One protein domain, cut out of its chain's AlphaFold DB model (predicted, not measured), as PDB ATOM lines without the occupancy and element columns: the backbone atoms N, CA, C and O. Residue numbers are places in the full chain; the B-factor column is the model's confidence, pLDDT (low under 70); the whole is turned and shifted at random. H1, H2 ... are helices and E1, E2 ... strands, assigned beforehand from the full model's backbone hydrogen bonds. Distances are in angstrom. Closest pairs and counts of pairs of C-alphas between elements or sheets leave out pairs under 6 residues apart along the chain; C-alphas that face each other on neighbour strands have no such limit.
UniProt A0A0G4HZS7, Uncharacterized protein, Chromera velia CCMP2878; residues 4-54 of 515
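What this domain is: This is residues 4 to 54 of the 515 residues of an uncharacterized protein of Chromera velia CCMP2878 (UniProt A0A0G4HZS7). A short ribbon of two antiparallel strands, E1 and E2, has a small helix at each end: H2 folds back over the ribbon from the end of E2, while H1 lies beyond the other end. There a wide loop, residues 15 to 29, swings out from E1 and returns to H1. The printed part has 51 residues, with two named strands and two named helices in the chain order E1, H1, E2, H2; the two strands form an antiparallel sheet of order E1 - E2, and the class is mixed, helices and strands, with under half of the residues in named elements. The whole is loose, with a radius of gyration of the C-alphas of 12.7 A, and flat, spanning 37 by 21 by 11 A.

Where its parts are: Find C-alpha 10 at (187.520, 182.040, 136.468); from there E1, residues 10 to 14, runs 13.3 A. E2, residues 42 to 46, is also 13.3 A long. H1, residues 30 to 36, begins at C-alpha 30, (212.309, 194.648, 144.973), and measures 9.8 A. H2, residues 47 to 53, measures 9.8 A and ends at C-alpha 53, (198.580, 175.775, 140.286).

How they stand to each other: Look first at E1 and E2, antiparallel at 146 degrees: N 11 and O 45 are 2.9 A apart and N 13 and O 43 are 3.0 A apart, within hydrogen-bond range. The closest C-alphas of E1 and H2 are those of Trp 10 and Ser 47, 4.7 A apart. Those of E1 and H1 are His 14 and Arg 36, 7.7 A apart. H1 and H2 are apart. Every O i to N i+4 pair is within hydrogen-bond range in H1, and 2 of 3 in H2.

The domain as a whole: The C-alphas of Gln 4 and Lys 24 are the two farthest apart, 40.7 A. The printed part has no cut. The link from E1 to H1 is long, with 15 residues; those from H1 to E2 and E2 to H2 are tight. Look for pLDDT under 70 at residue 7, residues 21 to 24 and residues 52 to 54; the mean of the printed part is 78.2.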
ATOM      1  N   GLN A   4     180.105 187.820 133.909       75.19
ATOM      2  CA  GLN A   4     179.156 187.350 134.932       75.19
ATOM      3  C   GLN A   4     179.728 186.219 135.809       75.19
ATOM      4  O   GLN A   4     179.359 186.106 136.972       75.19
ATOM      5  N   ASN A   5     180.663 185.424 135.273       79.12
ATOM      6  CA  ASN A   5     181.241 184.255 135.948       79.12
ATOM      7  C   ASN A   5     182.663 184.517 136.489       79.12
ATOM      8  O   ASN A   5     183.386 183.578 136.840       79.12
ATOM      9  N   TYR A   6     183.085 185.786 136.522       80.00
ATOM     10  CA  TYR A   6     184.347 186.209 137.125       80.00
ATOM     11  C   TYR A   6     184.255 186.139 138.653       80.00
ATOM     12  O   TYR A   6     183.295 186.624 139.247       80.00
ATOM     13  N   GLY A   7     185.259 185.546 139.297       69.12
ATOM     14  CA  GLY A   7     185.272 185.316 140.744       69.12
ATOM     15  C   GLY A   7     184.626 183.999 141.189       69.12
ATOM     16  O   GLY A   7     184.756 183.648 142.358       69.12
ATOM     17  N   SER A   8     183.971 183.264 140.280       78.19
ATOM     18  CA  SER A   8     183.381 181.943 140.540       78.19
ATOM     19  C   SER A   8     184.016 180.850 139.677       78.19
ATOM     20  O   SER A   8     184.672 179.956 140.210       78.19
ATOM     21  N   LEU A   9     183.885 180.932 138.348       79.88
ATOM     22  CA  LEU A   9     184.436 179.938 137.413       79.88
ATOM     23  C   LEU A   9     185.828 180.300 136.889       79.88
ATOM     24  O   LEU A   9     186.575 179.404 136.496       79.88
ATOM     25  N   TRP A  10     186.192 181.582 136.878       84.00
ATOM     26  CA  TRP A  10     187.520 182.040 136.468       84.00
ATOM     27  C   TRP A  10     187.948 183.315 137.201       84.00
ATOM     28  O   TRP A  10     187.119 184.085 137.693       84.00
ATOM     29  N   HIS A  11     189.258 183.538 137.248       82.44
ATOM     30  CA  HIS A  11     189.910 184.696 137.859       82.44
ATOM     31  C   HIS A  11     190.997 185.243 136.921       82.44
ATOM     32  O   HIS A  11     191.317 184.628 135.906       82.44
ATOM     33  N   VAL A  12     191.600 186.376 137.281       83.81
ATOM     34  CA  VAL A  12     192.890 186.814 136.727       83.81
ATOM     35  C   VAL A  12     193.960 186.581 137.792       83.81
ATOM     36  O   VAL A  12     193.750 186.934 138.951       83.81
ATOM     37  N   ASP A  13     195.086 185.982 137.407       82.94
ATOM     38  CA  ASP A  13     196.232 185.728 138.287       82.94
ATOM     39  C   ASP A  13     197.569 185.921 137.542       82.94
ATOM     40  O   ASP A  13     197.620 185.993 136.314       82.94
ATOM     41  N   HIS A  14     198.663 186.025 138.292       81.75
ATOM     42  CA  HIS A  14     199.997 186.311 137.787       81.75
ATOM     43  C   HIS A  14     200.630 185.086 137.108       81.75
ATOM     44  O   HIS A  14     200.748 184.028 137.726       81.75
ATOM     45  N   ILE A  15     201.105 185.225 135.868       81.81
ATOM     46  CA  ILE A  15     201.820 184.189 135.104       81.81
ATOM     47  C   ILE A  15     203.026 183.695 135.920       81.81
ATOM     48  O   ILE A  15     203.140 182.504 136.211       81.81
ATOM     49  N   VAL A  16     203.873 184.625 136.374       77.88
ATOM     50  CA  VAL A  16     204.918 184.389 137.380       77.88
ATOM     51  C   VAL A  16     204.491 185.035 138.697       77.88
ATOM     52  O   VAL A  16     204.324 186.252 138.767       77.88
ATOM     53  N   LEU A  17     204.345 184.241 139.759       78.75
ATOM     54  CA  LEU A  17     203.958 184.750 141.080       78.75
ATOM     55  C   LEU A  17     204.983 185.773 141.595       78.75
ATOM     56  O   LEU A  17     206.190 185.551 141.498       78.75
ATOM     57  N   ILE A  18     204.508 186.868 142.198       81.62
ATOM     58  CA  ILE A  18     205.346 187.992 142.664       81.62
ATOM     59  C   ILE A  18     206.521 187.492 143.521       81.62
ATOM     60  O   ILE A  18     207.672 187.821 143.241       81.62
ATOM     61  N   GLN A  19     206.236 186.620 144.495       79.62
ATOM     62  CA  GLN A  19     207.204 186.038 145.435       79.62
ATOM     63  C   GLN A  19     207.878 184.740 144.945       79.62
ATOM     64  O   GLN A  19     208.538 184.077 145.739       79.62
ATOM     65  N   TYR A  20     207.723 184.340 143.674       78.69
ATOM     66  CA  TYR A  20     208.348 183.116 143.153       78.69
ATOM     67  C   TYR A  20     209.883 183.204 143.260       78.69
ATOM     68  O   TYR A  20     210.468 184.080 142.603       78.69
ATOM     69  N   PRO A  21     210.546 182.344 144.059       68.44
ATOM     70  CA  PRO A  21     211.996 182.262 144.045       68.44
ATOM     71  C   PRO A  21     212.456 181.738 142.683       68.44
ATOM     72  O   PRO A  21     211.767 180.931 142.059       68.44
ATOM     73  N   GLY A  22     213.595 182.225 142.194       69.62
ATOM     74  CA  GLY A  22     214.110 181.826 140.881       69.62
ATOM     75  C   GLY A  22     214.501 180.340 140.816       69.62
ATOM     76  O   GLY A  22     214.516 179.659 141.841       69.62
ATOM     77  N   PRO A  23     214.920 179.824 139.643       64.69
ATOM     78  CA  PRO A  23     215.400 178.442 139.508       64.69
ATOM     79  C   PRO A  23     216.635 178.108 140.373       64.69
ATOM     80  O   PRO A  23     216.973 176.939 140.511       64.69
ATOM     81  N   LYS A  24     217.288 179.113 140.977       69.56
ATOM     82  CA  LYS A  24     218.368 178.962 141.970       69.56
ATOM     83  C   LYS A  24     217.892 178.912 143.435       69.56
ATOM     84  O   LYS A  24     218.702 178.699 144.325       69.56
ATOM     85  N   GLY A  25     216.600 179.120 143.704       71.38
ATOM     86  CA  GLY A  25     216.028 179.209 145.057       71.38
ATOM     87  C   GLY A  25     216.045 180.614 145.681       71.38
ATOM     88  O   GLY A  25     215.346 180.848 146.668       71.38
ATOM     89  N   ASP A  26     216.772 181.564 145.087       75.06
ATOM     90  CA  ASP A  26     216.883 182.944 145.569       75.06
ATOM     91  C   ASP A  26     215.536 183.684 145.569       75.06
ATOM     92  O   ASP A  26     214.753 183.591 144.615       75.06
ATOM     93  N   ARG A  27     215.278 184.470 146.623       76.94
ATOM     94  CA  ARG A  27     214.099 185.349 146.696       76.94
ATOM     95  C   ARG A  27     214.216 186.492 145.675       76.94
ATOM     96  O   ARG A  27     215.299 187.056 145.538       76.94
ATOM     97  N   PRO A  28     213.118 186.882 145.002       82.25
ATOM     98  CA  PRO A  28     213.137 187.997 144.061       82.25
ATOM     99  C   PRO A  28     213.407 189.320 144.784       82.25
ATOM    100  O   PRO A  28     212.832 189.587 145.842       82.25
ATOM    101  N   ASP A  29     214.242 190.169 144.192       82.81
ATOM    102  CA  ASP A  29     214.526 191.515 144.687       82.81
ATOM    103  C   ASP A  29     213.322 192.464 144.485       82.81
ATOM    104  O   ASP A  29     212.326 192.122 143.840       82.81
ATOM    105  N   ALA A  30     213.405 193.681 145.029       78.31
ATOM    106  CA  ALA A  30     212.309 194.648 144.973       78.31
ATOM    107  C   ALA A  30     211.948 195.085 143.537       78.31
ATOM    108  O   ALA A  30     210.769 195.291 143.242       78.31
ATOM    109  N   GLN A  31     212.923 195.185 142.629       79.94
ATOM    110  CA  GLN A  31     212.708 195.569 141.235       79.94
ATOM    111  C   GLN A  31     212.080 194.418 140.435       79.94
ATOM    112  O   GLN A  31     211.137 194.656 139.679       79.94
ATOM    113  N   THR A  32     212.491 193.163 140.669       81.56
ATOM    114  CA  THR A  32     211.793 191.982 140.119       81.56
ATOM    115  C   THR A  32     210.359 191.868 140.644       81.56
ATOM    116  O   THR A  32     209.446 191.573 139.871       81.56
ATOM    117  N   GLN A  33     210.123 192.116 141.938       82.75
ATOM    118  CA  GLN A  33     208.769 192.114 142.505       82.75
ATOM    119  C   GLN A  33     207.888 193.208 141.880       82.75
ATOM    120  O   GLN A  33     206.741 192.931 141.530       82.75
ATOM    121  N   LEU A  34     208.428 194.414 141.665       81.56
ATOM    122  CA  LEU A  34     207.718 195.514 141.003       81.56
ATOM    123  C   LEU A  34     207.418 195.205 139.525       81.56
ATOM    124  O   LEU A  34     206.296 195.420 139.073       81.56
ATOM    125  N   ALA A  35     208.370 194.627 138.785       80.31
ATOM    126  CA  ALA A  35     208.157 194.199 137.400       80.31
ATOM    127  C   ALA A  35     207.076 193.105 137.281       80.31
ATOM    128  O   ALA A  35     206.295 193.100 136.329       80.31
ATOM    129  N   ARG A  36     206.972 192.208 138.272       83.69
ATOM    130  CA  ARG A  36     205.922 191.175 138.339       83.69
ATOM    131  C   ARG A  36     204.529 191.720 138.678       83.69
ATOM    132  O   ARG A  36     203.565 190.989 138.479       83.69
ATOM    133  N   LEU A  37     204.394 192.968 139.133       82.50
ATOM    134  CA  LEU A  37     203.095 193.642 139.298       82.50
ATOM    135  C   LEU A  37     202.576 194.282 137.995       82.50
ATOM    136  O   LEU A  37     201.457 194.793 137.966       82.50
ATOM    137  N   HIS A  38     203.361 194.271 136.912       86.94
ATOM    138  CA  HIS A  38     202.943 194.823 135.625       86.94
ATOM    139  C   HIS A  38     201.829 193.983 134.976       86.94
ATOM    140  O   HIS A  38     201.849 192.753 135.036       86.94
ATOM    141  N   PHE A  39     200.881 194.631 134.289       80.06
ATOM    142  CA  PHE A  39     199.700 193.960 133.723       80.06
ATOM    143  C   PHE A  39     200.039 192.872 132.688       80.06
ATOM    144  O   PHE A  39     199.279 191.924 132.532       80.06
ATOM    145  N   SER A  40     201.198 192.955 132.023       82.44
ATOM    146  CA  SER A  40     201.681 191.914 131.101       82.44
ATOM    147  C   SER A  40     202.089 190.604 131.792       82.44
ATOM    148  O   SER A  40     202.370 189.623 131.112       82.44
ATOM    149  N   ASN A  41     202.161 190.585 133.127       82.88
ATOM    150  CA  ASN A  41     202.332 189.376 133.929       82.88
ATOM    151  C   ASN A  41     200.981 188.815 134.417       82.88
ATOM    152  O   ASN A  41     200.986 187.897 135.224       82.88
ATOM    153  N   LEU A  42     199.829 189.334 133.977       84.06
ATOM    154  CA  LEU A  42     198.505 188.823 134.352       84.06
ATOM    155  C   LEU A  42     197.898 187.975 133.227       84.06
ATOM    156  O   LEU A  42     197.945 188.360 132.062       84.06
ATOM    157  N   GLN A  43     197.272 186.851 133.583       84.12
ATOM    158  CA  GLN A  43     196.505 186.015 132.657       84.12
ATOM    159  C   GLN A  43     195.153 185.590 133.258       84.12
ATOM    160  O   GLN A  43     195.054 185.401 134.475       84.12
ATOM    161  N   PRO A  44     194.105 185.419 132.434       85.75
ATOM    162  CA  PRO A  44     192.854 184.812 132.871       85.75
ATOM    163  C   PRO A  44     193.031 183.293 133.046       85.75
ATOM    164  O   PRO A  44     193.672 182.641 132.224       85.75
ATOM    165  N   LEU A  45     192.470 182.723 134.113       81.50
ATOM    166  CA  LEU A  45     192.662 181.317 134.491       81.50
ATOM    167  C   LEU A  45     191.377 180.732 135.096       81.50
ATOM    168  O   LEU A  45     190.708 181.406 135.887       81.50
ATOM    169  N   TRP A  46     191.015 179.487 134.764       83.06
ATOM    170  CA  TRP A  46     189.831 178.853 135.357       83.06
ATOM    171  C   TRP A  46     190.074 178.540 136.844       83.06
ATOM    172  O   TRP A  46     191.180 178.171 137.244       83.06
ATOM    173  N   SER A  47     189.051 178.643 137.695       79.88
ATOM    174  CA  SER A  47     189.201 178.505 139.157       79.88
ATOM    175  C   SER A  47     189.787 177.152 139.571       79.88
ATOM    176  O   SER A  47     190.651 177.087 140.445       79.88
ATOM    177  N   GLY A  48     189.385 176.072 138.892       78.00
ATOM    178  CA  GLY A  48     189.927 174.727 139.109       78.00
ATOM    179  C   GLY A  48     191.364 174.531 138.607       78.00
ATOM    180  O   GLY A  48     192.019 173.570 138.999       78.00
ATOM    181  N   GLU A  49     191.885 175.409 137.751       74.25
ATOM    182  CA  GLU A  49     193.302 175.436 137.355       74.25
ATOM    183  C   GLU A  49     194.114 176.279 138.335       74.25
ATOM    184  O   GLU A  49     195.163 175.835 138.792       74.25
ATOM    185  N   ASN A  50     193.584 177.435 138.741       72.31
ATOM    186  CA  ASN A  50     194.182 178.300 139.758       72.31
ATOM    187  C   ASN A  50     194.411 177.542 141.082       72.31
ATOM    188  O   ASN A  50     195.498 177.581 141.660       72.31
ATOM    189  N   LEU A  51     193.422 176.745 141.506       71.12
ATOM    190  CA  LEU A  51     193.521 175.899 142.698       71.12
ATOM    191  C   LEU A  51     194.550 174.758 142.554       71.12
ATOM    192  O   LEU A  51     195.167 174.368 143.543       71.12
ATOM    193  N   ARG A  52     194.767 174.234 141.335       69.00
ATOM    194  CA  ARG A  52     195.789 173.204 141.040       69.00
ATOM    195  C   ARG A  52     197.202 173.786 140.909       69.00
ATOM    196  O   ARG A  52     198.167 173.115 141.265       69.00
ATOM    197  N   LYS A  53     197.324 175.024 140.423       65.62
ATOM    198  CA  LYS A  53     198.580 175.775 140.286       65.62
ATOM    199  C   LYS A  53     199.203 176.075 141.653       65.62
ATOM    200  O   LYS A  53     200.371 175.758 141.885       65.62
ATOM    201  N   GLY A  54     198.424 176.663 142.567       62.78
ATOM    202  CA  GLY A  54     198.912 177.096 143.880       62.78
ATOM    203  C   GLY A  54     200.178 177.960 143.769       62.78
ATOM    204  O   GLY A  54     200.281 178.814 142.893       62.78
TER     205      GLY A  54